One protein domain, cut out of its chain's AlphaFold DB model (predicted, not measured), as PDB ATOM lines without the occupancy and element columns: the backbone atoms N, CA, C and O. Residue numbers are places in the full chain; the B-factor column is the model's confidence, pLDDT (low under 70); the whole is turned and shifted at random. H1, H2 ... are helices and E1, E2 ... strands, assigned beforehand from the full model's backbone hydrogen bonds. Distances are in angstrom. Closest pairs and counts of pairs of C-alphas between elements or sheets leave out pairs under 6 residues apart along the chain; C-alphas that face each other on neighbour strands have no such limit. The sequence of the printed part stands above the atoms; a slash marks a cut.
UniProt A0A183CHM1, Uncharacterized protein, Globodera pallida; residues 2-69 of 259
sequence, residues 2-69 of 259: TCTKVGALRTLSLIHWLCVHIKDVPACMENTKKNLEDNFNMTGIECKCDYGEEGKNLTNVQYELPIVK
ATOM      1  N   THR A   2     219.114 103.438  20.634       69.19
ATOM      2  CA  THR A   2     218.927 103.439  19.184       69.19
ATOM      3  C   THR A   2     218.610 102.021  18.742       69.19
ATOM      4  O   THR A   2     219.406 101.113  18.972       69.19
ATOM      5  N   CYS A   3     217.449 101.817  18.134       67.94
ATOM      6  CA  CYS A   3     217.085 100.544  17.528       67.94
ATOM      7  C   CYS A   3     217.110 100.681  16.013       67.94
ATOM      8  O   CYS A   3     216.535 101.618  15.458       67.94
ATOM      9  N   THR A   4     217.774  99.733  15.368       65.69
ATOM     10  CA  THR A   4     217.873  99.613  13.921       65.69
ATOM     11  C   THR A   4     217.313  98.274  13.496       65.69
ATOM     12  O   THR A   4     217.721  97.228  14.000       65.69
ATOM     13  N   LYS A   5     216.397  98.293  12.536       63.06
ATOM     14  CA  LYS A   5     216.015  97.085  11.812       63.06
ATOM     15  C   LYS A   5     216.788  97.039  10.501       63.06
ATOM     16  O   LYS A   5     216.654  97.943   9.679       63.06
ATOM     17  N   VAL A   6     217.582  95.989  10.325       55.47
ATOM     18  CA  VAL A   6     218.215  95.674   9.044       55.47
ATOM     19  C   VAL A   6     217.366  94.587   8.391       55.47
ATOM     20  O   VAL A   6     217.269  93.479   8.914       55.47
ATOM     21  N   GLY A   7     216.711  94.937   7.287       51.81
ATOM     22  CA  GLY A   7     215.974  93.999   6.445       51.81
ATOM     23  C   GLY A   7     214.445  94.020   6.560       51.81
ATOM     24  O   GLY A   7     213.838  94.392   7.567       51.81
ATOM     25  N   ALA A   8     213.852  93.548   5.469       49.16
ATOM     26  CA  ALA A   8     212.492  93.060   5.267       49.16
ATOM     27  C   ALA A   8     211.285  94.008   5.124       49.16
ATOM     28  O   ALA A   8     210.234  93.437   4.898       49.16
ATOM     29  N   LEU A   9     211.330  95.351   5.227       48.59
ATOM     30  CA  LEU A   9     210.214  96.184   4.685       48.59
ATOM     31  C   LEU A   9     210.410  97.700   4.789       48.59
ATOM     32  O   LEU A   9     209.810  98.434   4.010       48.59
ATOM     33  N   ARG A  10     211.167  98.178   5.784       55.03
ATOM     34  CA  ARG A  10     211.532  99.591   5.971       55.03
ATOM     35  C   ARG A  10     212.795  99.663   6.798       55.03
ATOM     36  O   ARG A  10     212.872  99.030   7.854       55.03
ATOM     37  N   THR A  11     213.734 100.496   6.380       58.62
ATOM     38  CA  THR A  11     214.746 100.982   7.297       58.62
ATOM     39  C   THR A  11     214.059 101.781   8.397       58.62
ATOM     40  O   THR A  11     213.556 102.879   8.167       58.62
ATOM     41  N   LEU A  12     214.048 101.241   9.611       66.62
ATOM     42  CA  LEU A  12     213.627 101.984  10.786       66.62
ATOM     43  C   LEU A  12     214.848 102.226  11.663       66.62
ATOM     44  O   LEU A  12     215.402 101.281  12.228       66.62
ATOM     45  N   SER A  13     215.226 103.495  11.792       70.56
ATOM     46  CA  SER A  13     216.091 103.964  12.869       70.56
ATOM     47  C   SER A  13     215.212 104.726  13.857       70.56
ATOM     48  O   SER A  13     214.693 105.795  13.542       70.56
ATOM     49  N   LEU A  14     215.005 104.150  15.041       74.81
ATOM     50  CA  LEU A  14     214.216 104.753  16.112       74.81
ATOM     51  C   LEU A  14     215.136 105.113  17.274       74.81
ATOM     52  O   LEU A  14     215.834 104.248  17.808       74.81
ATOM     53  N   ILE A  15     215.075 106.371  17.707       76.12
ATOM     54  CA  ILE A  15     215.594 106.763  19.016       76.12
ATOM     55  C   ILE A  15     214.429 106.751  19.989       76.12
ATOM     56  O   ILE A  15     213.441 107.460  19.803       76.12
ATOM     57  N   HIS A  16     214.563 105.955  21.042       75.50
ATOM     58  CA  HIS A  16     213.599 105.931  22.126       75.50
ATOM     59  C   HIS A  16     214.292 106.347  23.426       75.50
ATOM     60  O   HIS A  16     215.312 105.784  23.839       75.50
ATOM     61  N   TRP A  17     213.750 107.411  24.017       74.88
ATOM     62  CA  TRP A  17     214.246 108.039  25.234       74.88
ATOM     63  C   TRP A  17     213.457 107.521  26.428       74.88
ATOM     64  O   TRP A  17     212.238 107.664  26.482       74.88
ATOM     65  N   LEU A  18     214.156 106.915  27.385       76.12
ATOM     66  CA  LEU A  18     213.565 106.309  28.572       76.12
ATOM     67  C   LEU A  18     214.417 106.662  29.790       76.12
ATOM     68  O   LEU A  18     215.646 106.614  29.727       76.12
ATOM     69  N   CYS A  19     213.767 106.979  30.907       75.00
ATOM     70  CA  CYS A  19     214.432 107.014  32.206       75.00
ATOM     71  C   CYS A  19     214.432 105.596  32.780       75.00
ATOM     72  O   CYS A  19     213.373 104.980  32.901       75.00
ATOM     73  N   VAL A  20     215.604 105.078  33.134       74.31
ATOM     74  CA  VAL A  20     215.756 103.729  33.693       74.31
ATOM     75  C   VAL A  20     216.350 103.842  35.089       74.31
ATOM     76  O   VAL A  20     217.394 104.462  35.270       74.31
ATOM     77  N   HIS A  21     215.684 103.243  36.078       70.44
ATOM     78  CA  HIS A  21     216.144 103.252  37.472       70.44
ATOM     79  C   HIS A  21     217.310 102.291  37.735       70.44
ATOM     80  O   HIS A  21     217.978 102.410  38.758       70.44
ATOM     81  N   ILE A  22     217.563 101.342  36.830       70.31
ATOM     82  CA  ILE A  22     218.625 100.342  36.954       70.31
ATOM     83  C   ILE A  22     219.380 100.283  35.624       70.31
ATOM     84  O   ILE A  22     218.770 100.157  34.559       70.31
ATOM     85  N   LYS A  23     220.713 100.375  35.685       67.88
ATOM     86  CA  LYS A  23     221.609 100.192  34.533       67.88
ATOM     87  C   LYS A  23     221.805  98.700  34.254       67.88
ATOM     88  O   LYS A  23     222.898  98.172  34.417       67.88
ATOM     89  N   ASP A  24     220.731  98.020  33.874       79.62
ATOM     90  CA  ASP A  24     220.782  96.639  33.394       79.62
ATOM     91  C   ASP A  24     220.741  96.652  31.859       79.62
ATOM     92  O   ASP A  24     219.684  96.815  31.238       79.62
ATOM     93  N   VAL A  25     221.930  96.584  31.251       72.44
ATOM     94  CA  VAL A  25     222.119  96.712  29.797       72.44
ATOM     95  C   VAL A  25     221.413  95.580  29.030       72.44
ATOM     96  O   VAL A  25     220.673  95.901  28.095       72.44
ATOM     97  N   PRO A  26     221.562  94.290  29.405       79.38
ATOM     98  CA  PRO A  26     220.777  93.208  28.808       79.38
ATOM     99  C   PRO A  26     219.267  93.448  28.879       79.38
ATOM    100  O   PRO A  26     218.589  93.384  27.851       79.38
ATOM    101  N   ALA A  27     218.748  93.817  30.056       83.62
ATOM    102  CA  ALA A  27     217.313  94.020  30.239       83.62
ATOM    103  C   ALA A  27     216.768  95.188  29.400       83.62
ATOM    104  O   ALA A  27     215.635  95.130  28.921       83.62
ATOM    105  N   CYS A  28     217.564  96.242  29.186       83.06
ATOM    106  CA  CYS A  28     217.184  97.361  28.322       83.06
ATOM    107  C   CYS A  28     216.991  96.930  26.865       83.06
ATOM    108  O   CYS A  28     215.979  97.278  26.246       83.06
ATOM    109  N   MET A  29     217.943  96.160  26.327       83.00
ATOM    110  CA  MET A  29     217.887  95.701  24.940       83.00
ATOM    111  C   MET A  29     216.735  94.718  24.733       83.00
ATOM    112  O   MET A  29     215.951  94.900  23.804       83.00
ATOM    113  N   GLU A  30     216.589  93.721  25.610       86.81
ATOM    114  CA  GLU A  30     215.551  92.693  25.482       86.81
ATOM    115  C   GLU A  30     214.138  93.259  25.641       86.81
ATOM    116  O   GLU A  30     213.285  93.004  24.790       86.81
ATOM    117  N   ASN A  31     213.885  94.075  26.672       85.31
ATOM    118  CA  ASN A  31     212.552  94.648  26.885       85.31
ATOM    119  C   ASN A  31     212.144  95.584  25.753       85.31
ATOM    120  O   ASN A  31     210.985  95.584  25.342       85.31
ATOM    121  N   THR A  32     213.080  96.381  25.240       83.75
ATOM    122  CA  THR A  32     212.779  97.268  24.117       83.75
ATOM    123  C   THR A  32     212.524  96.475  22.855       83.75
ATOM    124  O   THR A  32     211.526  96.725  22.183       83.75
ATOM    125  N   LYS A  33     213.407  95.527  22.527       86.38
ATOM    126  CA  LYS A  33     213.249  94.686  21.346       86.38
ATOM    127  C   LYS A  33     211.892  93.989  21.370       86.38
ATOM    128  O   LYS A  33     211.148  94.114  20.405       86.38
ATOM    129  N   LYS A  34     211.538  93.378  22.503       88.25
ATOM    130  CA  LYS A  34     210.237  92.742  22.712       88.25
ATOM    131  C   LYS A  34     209.077  93.724  22.564       88.25
ATOM    132  O   LYS A  34     208.118  93.428  21.873       88.25
ATOM    133  N   ASN A  35     209.168  94.912  23.159       84.94
ATOM    134  CA  ASN A  35     208.135  95.942  23.030       84.94
ATOM    135  C   ASN A  35     207.931  96.364  21.564       84.94
ATOM    136  O   ASN A  35     206.792  96.502  21.119       84.94
ATOM    137  N   LEU A  36     209.016  96.538  20.804       84.75
ATOM    138  CA  LEU A  36     208.938  96.881  19.386       84.75
ATOM    139  C   LEU A  36     208.382  95.727  18.541       84.75
ATOM    140  O   LEU A  36     207.559  95.961  17.657       84.75
ATOM    141  N   GLU A  37     208.798  94.495  18.833       86.12
ATOM    142  CA  GLU A  37     208.264  93.276  18.224       86.12
ATOM    143  C   GLU A  37     206.753  93.146  18.487       86.12
ATOM    144  O   GLU A  37     205.990  93.000  17.533       86.12
ATOM    145  N   ASP A  38     206.311  93.306  19.737       87.69
ATOM    146  CA  ASP A  38     204.915  93.146  20.161       87.69
ATOM    147  C   ASP A  38     204.003  94.271  19.632       87.69
ATOM    148  O   ASP A  38     202.892  94.008  19.170       87.69
ATOM    149  N   ASN A  39     204.452  95.532  19.676       84.50
ATOM    150  CA  ASN A  39     203.610  96.682  19.318       84.50
ATOM    151  C   ASN A  39     203.614  97.014  17.822       84.50
ATOM    152  O   ASN A  39     202.629  97.553  17.318       84.50
ATOM    153  N   PHE A  40     204.707  96.725  17.111       80.31
ATOM    154  CA  PHE A  40     204.852  97.072  15.693       80.31
ATOM    155  C   PHE A  40     204.947  95.853  14.771       80.31
ATOM    156  O   PHE A  40     205.091  96.029  13.561       80.31
ATOM    157  N   ASN A  41     204.855  94.631  15.311       82.00
ATOM    158  CA  ASN A  41     204.998  93.380  14.561       82.00
ATOM    159  C   ASN A  41     206.303  93.341  13.737       82.00
ATOM    160  O   ASN A  41     206.349  92.886  12.592       82.00
ATOM    161  N   MET A  42     207.374  93.907  14.299       76.25
ATOM    162  CA  MET A  42     208.662  94.063  13.633       76.25
ATOM    163  C   MET A  42     209.649  93.015  14.129       76.25
ATOM    164  O   MET A  42     210.159  93.141  15.226       76.25
ATOM    165  N   THR A  43     210.000  92.033  13.305       79.69
ATOM    166  CA  THR A  43     211.070  91.067  13.621       79.69
ATOM    167  C   THR A  43     212.447  91.553  13.157       79.69
ATOM    168  O   THR A  43     212.536  92.439  12.301       79.69
ATOM    169  N   GLY A  44     213.524  90.966  13.698       78.25
ATOM    170  CA  GLY A  44     214.900  91.205  13.228       78.25
ATOM    171  C   GLY A  44     215.505  92.543  13.667       78.25
ATOM    172  O   GLY A  44     216.389  93.070  12.999       78.25
ATOM    173  N   ILE A  45     215.013  93.116  14.765       80.88
ATOM    174  CA  ILE A  45     215.505  94.393  15.289       80.88
ATOM    175  C   ILE A  45     216.789  94.166  16.091       80.88
ATOM    176  O   ILE A  45     216.848  93.295  16.967       80.88
ATOM    177  N   GLU A  46     217.793  94.998  15.828       83.00
ATOM    178  CA  GLU A  46     218.984  95.147  16.654       83.00
ATOM    179  C   GLU A  46     218.891  96.469  17.425       83.00
ATOM    180  O   GLU A  46     218.701  97.535  16.841       83.00
ATOM    181  N   CYS A  47     218.993  96.415  18.751       83.19
ATOM    182  CA  CYS A  47     218.911  97.594  19.610       83.19
ATOM    183  C   CYS A  47     220.230  97.817  20.344       83.19
ATOM    184  O   CYS A  47     220.835  96.876  20.848       83.19
ATOM    185  N   LYS A  48     220.636  99.084  20.454       83.50
ATOM    186  CA  LYS A  48     221.766  99.543  21.262       83.50
ATOM    187  C   LYS A  48     221.271 100.495  22.344       83.50
ATOM    188  O   LYS A  48     220.652 101.524  22.060       83.50
ATOM    189  N   CYS A  49     221.536 100.143  23.597       83.12
ATOM    190  CA  CYS A  49     221.190 100.967  24.747       83.12
ATOM    191  C   CYS A  49     222.375 101.834  25.169       83.12
ATOM    192  O   CYS A  49     223.254 101.381  25.897       83.12
ATOM    193  N   ASP A  50     222.357 103.096  24.750       79.25
ATOM    194  CA  ASP A  50     223.253 104.116  25.287       79.25
ATOM    195  C   ASP A  50     222.628 104.766  26.525       79.25
ATOM    196  O   ASP A  50     221.457 105.161  26.505       79.25
ATOM    197  N   TYR A  51     223.426 104.896  27.585       77.75
ATOM    198  CA  TYR A  51     223.066 105.586  28.823       77.75
ATOM    199  C   TYR A  51     223.910 106.848  28.930       77.75
ATOM    200  O   TYR A  51     225.129 106.786  28.773       77.75
ATOM    201  N   GLY A  52     223.289 107.983  29.236       76.31
ATOM    202  CA  GLY A  52     224.071 109.154  29.619       76.31
ATOM    203  C   GLY A  52     224.438 109.155  31.096       76.31
ATOM    204  O   GLY A  52     224.117 108.241  31.863       76.31
ATOM    205  N   GLU A  53     225.153 110.204  31.481       78.25
ATOM    206  CA  GLU A  53     225.600 110.396  32.855       78.25
ATOM    207  C   GLU A  53     224.426 110.634  33.812       78.25
ATOM    208  O   GLU A  53     223.452 111.317  33.494       78.25
ATOM    209  N   GLU A  54     224.538 110.074  35.015       78.44
ATOM    210  CA  GLU A  54     223.530 110.227  36.059       78.44
ATOM    211  C   GLU A  54     223.423 111.690  36.505       78.44
ATOM    212  O   GLU A  54     224.428 112.380  36.667       78.44
ATOM    213  N   GLY A  55     222.191 112.179  36.666       80.62
ATOM    214  CA  GLY A  55     221.926 113.564  37.059       80.62
ATOM    215  C   GLY A  55     222.192 114.610  35.971       80.62
ATOM    216  O   GLY A  55     221.932 115.790  36.205       80.62
ATOM    217  N   LYS A  56     222.664 114.220  34.776       79.38
ATOM    218  CA  LYS A  56     222.805 115.135  33.638       79.38
ATOM    219  C   LYS A  56     221.588 115.064  32.727       79.38
ATOM    220  O   LYS A  56     221.134 113.988  32.342       79.38
ATOM    221  N   ASN A  57     221.080 116.232  32.342       72.31
ATOM    222  CA  ASN A  57     220.030 116.315  31.340       72.31
ATOM    223  C   ASN A  57     220.629 116.086  29.942       72.31
ATOM    224  O   ASN A  57     221.485 116.845  29.493       72.31
ATOM    225  N   LEU A  58     220.178 115.030  29.265       67.94
ATOM    226  CA  LEU A  58     220.645 114.643  27.932       67.94
ATOM    227  C   LEU A  58     219.796 115.235  26.803       67.94
ATOM    228  O   LEU A  58     220.003 114.862  25.651       67.94
ATOM    229  N   THR A  59     218.871 116.160  27.092       60.34
ATOM    230  CA  THR A  59     217.963 116.746  26.087       60.34
ATOM    231  C   THR A  59     218.661 117.422  24.902       60.34
ATOM    232  O   THR A  59     217.991 117.716  23.920       60.34
ATOM    233  N   ASN A  60     219.983 117.631  24.952       55.53
ATOM    234  CA  ASN A  60     220.748 118.324  23.911       55.53
ATOM    235  C   ASN A  60     221.861 117.482  23.264       55.53
ATOM    236  O   ASN A  60     222.690 118.037  22.543       55.53
ATOM    237  N   VAL A  61     221.937 116.169  23.512       71.69
ATOM    238  CA  VAL A  61     222.910 115.339  22.785       71.69
ATOM    239  C   VAL A  61     222.380 115.127  21.369       71.69
ATOM    240  O   VAL A  61     221.332 114.514  21.177       71.69
ATOM    241  N   GLN A  62     223.089 115.659  20.375       69.88
ATOM    242  CA  GLN A  62     222.774 115.411  18.975       69.88
ATOM    243  C   GLN A  62     223.090 113.944  18.666       69.88
ATOM    244  O   GLN A  62     224.251 113.541  18.645       69.88
ATOM    245  N   TYR A  63     222.048 113.134  18.482       72.50
ATOM    246  CA  TYR A  63     222.192 111.752  18.041       72.50
ATOM    247  C   TYR A  63     222.132 111.710  16.518       72.50
ATOM    248  O   TYR A  63     221.114 112.053  15.916       72.50
ATOM    249  N   GLU A  64     223.218 111.264  15.896       75.38
ATOM    250  CA  GLU A  64     223.199 110.889  14.489       75.38
ATOM    251  C   GLU A  64     222.540 109.516  14.374       75.38
ATOM    252  O   GLU A  64     223.027 108.517  14.912       75.38
ATOM    253  N   LEU A  65     221.389 109.466  13.699       70.31
ATOM    254  CA  LEU A  65     220.778 108.193  13.351       70.31
ATOM    255  C   LEU A  65     221.727 107.454  12.400       70.31
ATOM    256  O   LEU A  65     222.224 108.070  11.453       70.31
ATOM    257  N   PRO A  66     221.971 106.150  12.609       67.19
ATOM    258  CA  PRO A  66     222.749 105.371  11.665       67.19
ATOM    259  C   PRO A  66     222.097 105.480  10.286       67.19
ATOM    260  O   PRO A  66     220.917 105.156  10.113       67.19
ATOM    261  N   ILE A  67     222.875 105.979   9.323       71.56
ATOM    262  CA  ILE A  67     222.486 106.043   7.920       71.56
ATOM    263  C   ILE A  67     222.495 104.607   7.420       71.56
ATOM    264  O   ILE A  67     223.554 104.034   7.151       71.56
ATOM    265  N   VAL A  68     221.320 104.000   7.334       71.25
ATOM    266  CA  VAL A  68     221.203 102.706   6.676       71.25
ATOM    267  C   VAL A  68     221.182 102.979   5.187       71.25
ATOM    268  O   VAL A  68     220.393 103.784   4.695       71.25
ATOM    269  N   LYS A  69     222.111 102.346   4.487       82.75
ATOM    270  CA  LYS A  69     222.189 102.448   3.039       82.75
ATOM    271  C   LYS A  69     221.160 101.491   2.429       82.75
ATOM    272  O   LYS A  69     220.997 100.395   2.969       82.75
TER     273      LYS A  69
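This is residues 2 to 69 of the 259 residues of an uncharacterized protein of Globodera pallida (UniProt A0A183CHM1). A small sheet of three short strands has one helix, H1, packed over one face at the E3 edge, while residues 49 to 69, with no named element, run out from E3, turn round and come back past the sheet on the side away from H1. The printed part has 68 residues, with E1, E2, H1 and E3 along the chain; the sheet order is E2, E1, E3, antiparallel throughout. The class is mixed, helices and strands, with under half of the residues in named elements. The whole is elongated, 39 by 24 by 16 A, and only just compact, close to loose, with a radius of gyration of the C-alphas of 12.8 A.

E1, residues 2 to 5, is the inner strand. E2, residues 12 to 15, forms a hairpin with it, at 169 degrees; N 3 and O 14 are 2.9 A apart, within hydrogen-bond range. E3, residues 45 to 48, is antiparallel to E1 at 159 degrees, with N 4 and O 46 2.8 A apart. H1, residues 25 to 40, is on the sheet, making two layers, a helix on one face of a sheet. It lies over E3 at a height of 8.5 A, slantwise at 35 degrees on the local plane, which only just has enough C-alphas, 6. The closest C-alphas of H1 and E3, Met 29 and Cys 47, are 5.7 A apart. E2, H1 and E3 form a split strand-helix-strand unit, two strands running the same way with E1 between them, and its crossover is right-handed. In H1 every O i to N i+4 pair is within hydrogen-bond range.

E1 begins at C-alpha 2 (218.927, 103.439, 19.184) and measures 10.2 A; E2 measures 9.7 A. H1 measures 22.3 A from C-alpha 25 (222.119, 96.712, 29.797) to C-alpha 40. E3, 10.1 A, ends at C-alpha 48 (221.766, 99.543, 21.262).

The C-alphas farthest apart, of Ala 8 and Gly 55, are 39.0 A apart. The printed part has no cut; the link from H1 to E3 is tight, and those from E1 to E2 and E2 to H1 are short. Mean pLDDT of the printed part is 74.5, with residues 2 to 12, 23, 58 to 60, 62 and 66 under 70.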